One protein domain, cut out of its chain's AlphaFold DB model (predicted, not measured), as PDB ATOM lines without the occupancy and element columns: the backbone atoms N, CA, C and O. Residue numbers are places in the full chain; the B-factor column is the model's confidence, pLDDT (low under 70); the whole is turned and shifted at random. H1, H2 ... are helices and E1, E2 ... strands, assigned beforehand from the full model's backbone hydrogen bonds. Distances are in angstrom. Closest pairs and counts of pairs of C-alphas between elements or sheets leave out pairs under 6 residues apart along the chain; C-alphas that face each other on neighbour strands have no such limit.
ATOM      1  N   GLU A  12     123.710 120.018 147.818       87.00
ATOM      2  CA  GLU A  12     124.020 118.590 147.900       87.00
ATOM      3  C   GLU A  12     123.496 117.975 149.204       87.00
ATOM      4  O   GLU A  12     122.833 116.938 149.169       87.00
ATOM      5  N   ASP A  13     123.695 118.651 150.341       90.75
ATOM      6  CA  ASP A  13     123.179 118.205 151.641       90.75
ATOM      7  C   ASP A  13     121.644 118.175 151.660       90.75
ATOM      8  O   ASP A  13     121.037 117.232 152.177       90.75
ATOM      9  N   GLN A  14     121.002 119.182 151.061       90.31
ATOM     10  CA  GLN A  14     119.542 119.257 150.962       90.31
ATOM     11  C   GLN A  14     118.977 118.142 150.076       90.31
ATOM     12  O   GLN A  14     117.988 117.504 150.448       90.31
ATOM     13  N   VAL A  15     119.615 117.866 148.934       90.06
ATOM     14  CA  VAL A  15     119.240 116.757 148.045       90.06
ATOM     15  C   VAL A  15     119.410 115.424 148.770       90.06
ATOM     16  O   VAL A  15     118.472 114.630 148.802       90.06
ATOM     17  N   ALA A  16     120.541 115.194 149.438       91.62
ATOM     18  CA  ALA A  16     120.780 113.960 150.183       91.62
ATOM     19  C   ALA A  16     119.770 113.760 151.328       91.62
ATOM     20  O   ALA A  16     119.282 112.647 151.555       91.62
ATOM     21  N   ALA A  17     119.417 114.832 152.044       93.44
ATOM     22  CA  ALA A  17     118.389 114.792 153.080       93.44
ATOM     23  C   ALA A  17     117.009 114.441 152.501       93.44
ATOM     24  O   ALA A  17     116.292 113.620 153.079       93.44
ATOM     25  N   TRP A  18     116.662 115.010 151.344       91.75
ATOM     26  CA  TRP A  18     115.420 114.713 150.638       91.75
ATOM     27  C   TRP A  18     115.361 113.264 150.137       91.75
ATOM     28  O   TRP A  18     114.397 112.555 150.411       91.75
ATOM     29  N   GLU A  19     116.410 112.767 149.488       93.56
ATOM     30  CA  GLU A  19     116.477 111.377 149.018       93.56
ATOM     31  C   GLU A  19     116.380 110.371 150.174       93.56
ATOM     32  O   GLU A  19     115.698 109.341 150.093       93.56
ATOM     33  N   LYS A  20     117.021 110.693 151.301       94.69
ATOM     34  CA  LYS A  20     116.911 109.913 152.535       94.69
ATOM     35  C   LYS A  20     115.502 109.950 153.123       94.69
ATOM     36  O   LYS A  20     115.081 108.968 153.732       94.69
ATOM     37  N   PHE A  21     114.792 111.066 152.988       94.69
ATOM     38  CA  PHE A  21     113.396 111.154 153.393       94.69
ATOM     39  C   PHE A  21     112.525 110.256 152.510       94.69
ATOM     40  O   PHE A  21     111.830 109.395 153.045       94.69
ATOM     41  N   VAL A  22     112.619 110.387 151.186       94.44
ATOM     42  CA  VAL A  22     111.809 109.615 150.228       94.44
ATOM     43  C   VAL A  22     112.018 108.109 150.399       94.44
ATOM     44  O   VAL A  22     111.054 107.364 150.542       94.44
ATOM     45  N   SER A  23     113.270 107.659 150.515       94.44
ATOM     46  CA  SER A  23     113.591 106.232 150.711       94.44
ATOM     47  C   SER A  23     113.046 105.609 151.992       94.44
ATOM     48  O   SER A  23     113.027 104.388 152.125       94.44
ATOM     49  N   LYS A  24     112.599 106.425 152.950       94.25
ATOM     50  CA  LYS A  24     112.024 105.959 154.218       94.25
ATOM     51  C   LYS A  24     110.529 106.211 154.341       94.25
ATOM     52  O   LYS A  24     109.913 105.674 155.258       94.25
ATOM     53  N   ASN A  25     109.960 107.043 153.475       93.31
ATOM     54  CA  ASN A  25     108.595 107.534 153.601       93.31
ATOM     55  C   ASN A  25     107.839 107.282 152.303       93.31
ATOM     56  O   ASN A  25     107.591 108.207 151.536       93.31
ATOM     57  N   ARG A  26     107.463 106.018 152.096       92.44
ATOM     58  CA  ARG A  26     106.609 105.614 150.982       92.44
ATOM     59  C   ARG A  26     105.242 106.277 151.076       92.44
ATOM     60  O   ARG A  26     104.607 106.214 152.136       92.44
ATOM     61  N   TYR A  27     104.763 106.842 149.975       90.25
ATOM     62  CA  TYR A  27     103.408 107.361 149.902       90.25
ATOM     63  C   TYR A  27     102.431 106.290 149.389       90.25
ATOM     64  O   TYR A  27     102.610 105.699 148.337       90.25
ATOM     65  N   GLY A  28     101.352 106.034 150.132       85.75
ATOM     66  CA  GLY A  28     100.341 105.049 149.730       85.75
ATOM     67  C   GLY A  28     100.798 103.585 149.847       85.75
ATOM     68  O   GLY A  28     101.599 103.217 150.714       85.75
ATOM     69  N   SER A  29     100.187 102.714 149.035       81.88
ATOM     70  CA  SER A  29     100.414 101.260 149.072       81.88
ATOM     71  C   SER A  29     101.436 100.757 148.055       81.88
ATOM     72  O   SER A  29     102.017  99.693 148.288       81.88
ATOM     73  N   ASP A  30     101.641 101.497 146.963       86.25
ATOM     74  CA  ASP A  30     102.620 101.184 145.922       86.25
ATOM     75  C   ASP A  30     103.976 101.851 146.208       86.25
ATOM     76  O   ASP A  30     104.081 102.707 147.086       86.25
ATOM     77  N   ALA A  31     105.036 101.382 145.554       88.44
ATOM     78  CA  ALA A  31     106.373 101.943 145.711       88.44
ATOM     79  C   ALA A  31     106.535 103.218 144.874       88.44
ATOM     80  O   ALA A  31     106.476 103.144 143.651       88.44
ATOM     81  N   ASP A  32     106.850 104.344 145.524       94.56
ATOM     82  CA  ASP A  32     107.275 105.565 144.829       94.56
ATOM     83  C   ASP A  32     108.462 105.292 143.881       94.56
ATOM     84  O   ASP A  32     109.336 104.444 144.136       94.56
ATOM     85  N   VAL A  33     108.532 106.050 142.788       97.25
ATOM     86  CA  VAL A  33     109.463 105.789 141.686       97.25
ATOM     87  C   VAL A  33     110.208 107.054 141.278       97.25
ATOM     88  O   VAL A  33     109.627 108.119 141.080       97.25
ATOM     89  N   TRP A  34     111.519 106.929 141.097       97.75
ATOM     90  CA  TRP A  34     112.347 107.942 140.461       97.75
ATOM     91  C   TRP A  34     112.322 107.774 138.947       97.75
ATOM     92  O   TRP A  34     112.721 106.731 138.426       97.75
ATOM     93  N   LEU A  35     111.961 108.837 138.234       98.00
ATOM     94  CA  LEU A  35     112.333 108.984 136.835       98.00
ATOM     95  C   LEU A  35     113.806 109.389 136.783       98.00
ATOM     96  O   LEU A  35     114.188 110.434 137.323       98.00
ATOM     97  N   VAL A  36     114.626 108.579 136.121       98.00
ATOM     98  CA  VAL A  36     116.047 108.867 135.912       98.00
ATOM     99  C   VAL A  36     116.353 109.059 134.429       98.00
ATOM    100  O   VAL A  36     115.785 108.379 133.569       98.00
ATOM    101  N   LYS A  37     117.265 109.983 134.126       97.69
ATOM    102  CA  LYS A  37     117.727 110.317 132.777       97.69
ATOM    103  C   LYS A  37     119.196 109.944 132.617       97.69
ATOM    104  O   LYS A  37     120.007 110.237 133.488       97.69
ATOM    105  N   HIS A  38     119.545 109.341 131.486       97.69
ATOM    106  CA  HIS A  38     120.940 109.116 131.121       97.69
ATOM    107  C   HIS A  38     121.551 110.419 130.600       97.69
ATOM    108  O   HIS A  38     121.098 110.959 129.582       97.69
ATOM    109  N   ASN A  39     122.556 110.938 131.295       94.06
ATOM    110  CA  ASN A  39     123.200 112.196 130.943       94.06
ATOM    111  C   ASN A  39     124.354 111.992 129.938       94.06
ATOM    112  O   ASN A  39     124.688 110.874 129.535       94.06
ATOM    113  N   ALA A  40     124.960 113.097 129.499       92.88
ATOM    114  CA  ALA A  40     126.058 113.081 128.531       92.88
ATOM    115  C   ALA A  40     127.368 112.491 129.089       92.88
ATOM    116  O   ALA A  40     128.244 112.120 128.309       92.88
ATOM    117  N   PHE A  41     127.496 112.394 130.414       94.19
ATOM    118  CA  PHE A  41     128.657 111.828 131.101       94.19
ATOM    119  C   PHE A  41     128.553 110.307 131.293       94.19
ATOM    120  O   PHE A  41     129.531 109.679 131.685       94.19
ATOM    121  N   GLY A  42     127.411 109.703 130.943       93.44
ATOM    122  CA  GLY A  42     127.171 108.264 131.079       93.44
ATOM    123  C   GLY A  42     126.491 107.859 132.387       93.44
ATOM    124  O   GLY A  42     126.316 106.665 132.631       93.44
ATOM    125  N   ASP A  43     126.086 108.829 133.207       96.12
ATOM    126  CA  ASP A  43     125.440 108.580 134.493       96.12
ATOM    127  C   ASP A  43     123.913 108.648 134.384       96.12
ATOM    128  O   ASP A  43     123.347 109.315 133.513       96.12
ATOM    129  N   TRP A  44     123.236 107.959 135.304       96.44
ATOM    130  CA  TRP A  44     121.790 108.053 135.485       96.44
ATOM    131  C   TRP A  44     121.473 109.046 136.599       96.44
ATOM    132  O   TRP A  44     121.790 108.804 137.761       96.44
ATOM    133  N   GLU A  45     120.827 110.148 136.241       95.06
ATOM    134  CA  GLU A  45     120.486 111.237 137.154       95.06
ATOM    135  C   GLU A  45     118.986 111.240 137.456       95.06
ATOM    136  O   GLU A  45     118.167 111.086 136.549       95.06
ATOM    137  N   ARG A  46     118.606 111.421 138.725       95.19
ATOM    138  CA  ARG A  46     117.201 111.546 139.146       95.19
ATOM    139  C   ARG A  46     116.654 112.900 138.712       95.19
ATOM    140  O   ARG A  46     117.182 113.932 139.109       95.19
ATOM    141  N   VAL A  47     115.582 112.894 137.922       95.12
ATOM    142  CA  VAL A  47     114.993 114.119 137.350       95.12
ATOM    143  C   VAL A  47     113.570 114.396 137.829       95.12
ATOM    144  O   VAL A  47     113.130 115.542 137.777       95.12
ATOM    145  N   ALA A  48     112.844 113.382 138.310       96.12
ATOM    146  CA  ALA A  48     111.528 113.560 138.921       96.12
ATOM    147  C   ALA A  48     111.200 112.427 139.902       96.12
ATOM    148  O   ALA A  48     111.584 111.281 139.669       96.12
ATOM    149  N   LEU A  49     110.458 112.750 140.964       96.81
ATOM    150  CA  LEU A  49     109.807 111.768 141.834       96.81
ATOM    151  C   LEU A  49     108.353 111.600 141.397       96.81
ATOM    152  O   LEU A  49     107.641 112.592 141.239       96.81
ATOM    153  N   ILE A  50     107.919 110.357 141.249       96.50
ATOM    154  CA  ILE A  50     106.539 109.979 140.960       96.50
ATOM    155  C   ILE A  50     106.018 109.211 142.168       96.50
ATOM    156  O   ILE A  50     106.639 108.240 142.596       96.50
ATOM    157  N   PHE A  51     104.920 109.700 142.733       95.44
ATOM    158  CA  PHE A  51     104.302 109.156 143.932       95.44
ATOM    159  C   PHE A  51     102.819 109.523 143.981       95.44
ATOM    160  O   PHE A  51     102.419 110.595 143.508       95.44
ATOM    161  N   GLY A  52     102.015 108.667 144.610       92.69
ATOM    162  CA  GLY A  52     100.602 108.941 144.884       92.69
ATOM    163  C   GLY A  52      99.641 108.647 143.741       92.69
ATOM    164  O   GLY A  52      98.470 109.033 143.820       92.69
ATOM    165  N   PHE A  53     100.094 107.933 142.713       92.44
ATOM    166  CA  PHE A  53      99.222 107.297 141.737       92.44
ATOM    167  C   PHE A  53      98.785 105.912 142.224       92.44
ATOM    168  O   PHE A  53      99.250 105.385 143.231       92.44
ATOM    169  N   THR A  54      97.818 105.319 141.521       90.75
ATOM    170  CA  THR A  54      97.373 103.946 141.809       90.75
ATOM    171  C   THR A  54      98.470 102.918 141.526       90.75
ATOM    172  O   THR A  54      98.550 101.916 142.230       90.75
ATOM    173  N   ASP A  55      99.283 103.182 140.502       93.44
ATOM    174  CA  ASP A  55     100.462 102.411 140.108       93.44
ATOM    175  C   ASP A  55     101.533 103.418 139.662       93.44
ATOM    176  O   ASP A  55     101.492 103.956 138.546       93.44
ATOM    177  N   ASP A  56     102.445 103.744 140.576       94.38
ATOM    178  CA  ASP A  56     103.485 104.751 140.362       94.38
ATOM    179  C   ASP A  56     104.499 104.269 139.320       94.38
ATOM    180  O   ASP A  56     105.064 105.067 138.560       94.38
ATOM    181  N   ARG A  57     104.691 102.948 139.222       95.62
ATOM    182  CA  ARG A  57     105.580 102.344 138.234       95.62
ATOM    183  C   ARG A  57     105.032 102.489 136.823       95.62
ATOM    184  O   ARG A  57     105.753 102.987 135.958       95.62
ATOM    185  N   SER A  58     103.781 102.099 136.600       96.19
ATOM    186  CA  SER A  58     103.131 102.219 135.295       96.19
ATOM    187  C   SER A  58     103.077 103.677 134.848       96.19
ATOM    188  O   SER A  58     103.397 103.975 133.698       96.19
ATOM    189  N   PHE A  59     102.741 104.602 135.756       96.56
ATOM    190  CA  PHE A  59     102.735 106.027 135.428       96.56
ATOM    191  C   PHE A  59     104.140 106.535 135.075       96.56
ATOM    192  O   PHE A  59     104.307 107.289 134.113       96.56
ATOM    193  N   CYS A  60     105.175 106.102 135.802       97.56
ATOM    194  CA  CYS A  60     106.555 106.444 135.471       97.56
ATOM    195  C   CYS A  60     106.971 105.946 134.083       97.56
ATOM    196  O   CYS A  60     107.566 106.709 133.316       97.56
ATOM    197  N   ASP A  61     106.637 104.703 133.736       97.81
ATOM    198  CA  ASP A  61     106.986 104.116 132.442       97.81
ATOM    199  C   ASP A  61     106.277 104.854 131.277       97.81
ATOM    200  O   ASP A  61     106.893 105.109 130.230       97.81
ATOM    201  N   ASP A  62     105.032 105.306 131.477       97.69
ATOM    202  CA  ASP A  62     104.300 106.154 130.524       97.69
ATOM    203  C   ASP A  62     104.972 107.521 130.332       97.69
ATOM    204  O   ASP A  62     105.167 107.986 129.200       97.69
ATOM    205  N   VAL A  63     105.380 108.163 131.431       97.50
ATOM    206  CA  VAL A  63     106.103 109.441 131.395       97.50
ATOM    207  C   VAL A  63     107.445 109.272 130.681       97.50
ATOM    208  O   VAL A  63     107.746 110.041 129.763       97.50
ATOM    209  N   ALA A  64     108.234 108.252 131.025       97.81
ATOM    210  CA  ALA A  64     109.509 107.962 130.371       97.81
ATOM    211  C   ALA A  64     109.331 107.776 128.855       97.81
ATOM    212  O   ALA A  64     110.071 108.365 128.058       97.81
ATOM    213  N   THR A  65     108.303 107.025 128.450       98.00
ATOM    214  CA  THR A  65     107.945 106.810 127.042       98.00
ATOM    215  C   THR A  65     107.577 108.118 126.345       98.00
ATOM    216  O   THR A  65     108.041 108.381 125.232       98.00
ATOM    217  N   LEU A  66     106.791 108.981 126.993       97.69
ATOM    218  CA  LEU A  66     106.416 110.286 126.452       97.69
ATOM    219  C   LEU A  66     107.640 111.190 126.237       97.69
ATOM    220  O   LEU A  66     107.764 111.815 125.179       97.69
ATOM    221  N   TYR A  67     108.559 111.242 127.206       96.62
ATOM    222  CA  TYR A  67     109.793 112.020 127.088       96.62
ATOM    223  C   TYR A  67     110.680 111.505 125.957       96.62
ATOM    224  O   TYR A  67     111.126 112.304 125.135       96.62
ATOM    225  N   MET A  68     110.880 110.188 125.855       97.31
ATOM    226  CA  MET A  68     111.669 109.587 124.772       97.31
ATOM    227  C   MET A  68     110.998 109.756 123.402       97.31
ATOM    228  O   MET A  68     111.679 109.944 122.400       97.31
ATOM    229  N   LYS A  69     109.662 109.779 123.331       97.81
ATOM    230  CA  LYS A  69     108.940 110.107 122.092       97.81
ATOM    231  C   LYS A  69     109.170 111.558 121.661       97.81
ATOM    232  O   LYS A  69     109.303 111.828 120.469       97.81
ATOM    233  N   LYS A  70     109.192 112.491 122.616       97.31
ATOM    234  CA  LYS A  70     109.418 113.920 122.355       97.31
ATOM    235  C   LYS A  70     110.885 114.227 122.036       97.31
ATOM    236  O   LYS A  70     111.153 115.071 121.184       97.31
ATOM    237  N   TYR A  71     111.810 113.534 122.693       96.31
ATOM    238  CA  TYR A  71     113.255 113.687 122.546       96.31
ATOM    239  C   TYR A  71     113.906 112.310 122.326       96.31
ATOM    240  O   TYR A  71     114.411 111.716 123.275       96.31
ATOM    241  N   PRO A  72     113.945 111.793 121.082       94.88
ATOM    242  CA  PRO A  72     114.403 110.424 120.796       94.88
ATOM    243  C   PRO A  72     115.865 110.118 121.140       94.88
ATOM    244  O   PRO A  72     116.251 108.955 121.202       94.88
ATOM    245  N   ALA A  73     116.692 111.150 121.328       94.31
ATOM    246  CA  ALA A  73     118.075 110.998 121.771       94.31
ATOM    247  C   ALA A  73     118.193 110.779 123.290       94.31
ATOM    248  O   ALA A  73     119.205 110.249 123.752       94.31
ATOM    249  N   ASP A  74     117.178 111.177 124.059       95.44
ATOM    250  CA  ASP A  74     117.167 110.988 125.502       95.44
ATOM    251  C   ASP A  74     116.865 109.527 125.847       95.44
ATOM    252  O   ASP A  74     116.087 108.847 125.178       95.44
ATOM    253  N   ARG A  75     117.435 109.060 126.956       97.25
ATOM    254  CA  ARG A  75     117.089 107.770 127.557       97.25
ATOM    255  C   ARG A  75     116.593 108.011 128.967       97.25
ATOM    256  O   ARG A  75     117.284 108.653 129.758       97.25
ATOM    257  N   HIS A  76     115.420 107.471 129.262       97.69
ATOM    258  CA  HIS A  76     114.803 107.533 130.577       97.69
ATOM    259  C   HIS A  76     114.504 106.119 131.074       97.69
ATOM    260  O   HIS A  76     114.255 105.219 130.270       97.69
ATOM    261  N   ARG A  77     114.535 105.922 132.391       97.25
ATOM    262  CA  ARG A  77     114.035 104.706 133.045       97.25
ATOM    263  C   ARG A  77     113.478 105.040 134.427       97.25
ATOM    264  O   ARG A  77     113.627 106.162 134.908       97.25
ATOM    265  N   CYS A  78     112.872 104.039 135.047       97.44
ATOM    266  CA  CYS A  78     112.188 104.147 136.323       97.44
ATOM    267  C   CYS A  78     112.878 103.270 137.377       97.44
ATOM    268  O   CYS A  78     112.905 102.040 137.246       97.44
ATOM    269  N   ASP A  79     113.413 103.899 138.422       96.94
ATOM    270  CA  ASP A  79     114.123 103.244 139.527       96.94
ATOM    271  C   ASP A  79     113.304 103.376 140.822       96.94
ATOM    272  O   ASP A  79     112.641 104.386 141.044       96.94
ATOM    273  N   LYS A  80     113.324 102.361 141.694       94.81
ATOM    274  CA  LYS A  80     112.587 102.422 142.968       94.81
ATOM    275  C   LYS A  80     113.119 103.541 143.857       94.81
ATOM    276  O   LYS A  80     114.335 103.732 143.951       94.81
ATOM    277  N   ALA A  81     112.211 104.246 144.520       94.94
ATOM    278  CA  ALA A  81     112.569 105.296 145.459       94.94
ATOM    279  C   ALA A  81     112.631 104.813 146.913       94.94
ATOM    280  O   ALA A  81     113.405 105.391 147.675       94.94
TER     281      ALA A  81
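Overview. This is residues 12 to 81 of the 82 residues of an uncharacterized protein of Bradyrhizobiaceae bacterium PARB1 (UniProt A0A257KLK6). A small, strongly twisted sheet of three strands has one long helix, H2, packed over one face, while a second helix, H1, sticks out with residues 12 to 18. The 70 printed residues run H1, E1, E2, H2, E3; the sheet's order is E2, E1, E3, antiparallel, and the class is mixed. The whole is compact, with a radius of gyration of the C-alphas of 12.6 A, yet flat, spanning 33 by 31 by 13 A.

Along the chain. H1, residues 12 to 22, begins at C-alpha 12 (124.020, 118.590, 147.900). E1 is residues 33 to 38 and E2 residues 44 to 50. H2, residues 56 to 70, measures 21.1 A. E3, residues 76 to 80, ends at C-alpha 80 (112.587, 102.422, 142.968).

Arrangement. H1 only just grazes the sheet, with residues 19 to 22, and is apart from H2. E1 and E2 form a hairpin, with N 35 and O 48 at 2.9 A. E1 and E3 are antiparallel, with N 34 and O 79 at 2.8 A. H2 runs along the strands, over E1 and E3, at a height over the sheet of 8.6 A; its closest C-alphas to E3 are Ala 64 and His 76, 5.3 A. E2, H2 and E3 make a split strand-helix-strand unit, two strands running the same way with E1 between them, its crossover right-handed. In H1 and H2 every O i to N i+4 pair is within hydrogen-bond range.

Size, cuts and confidence. The C-alphas farthest apart, of Ser 29 and Phe 41, are 35.1 A apart. The printed part has no cut, no link is long, and no printed residue is under 70 in pLDDT.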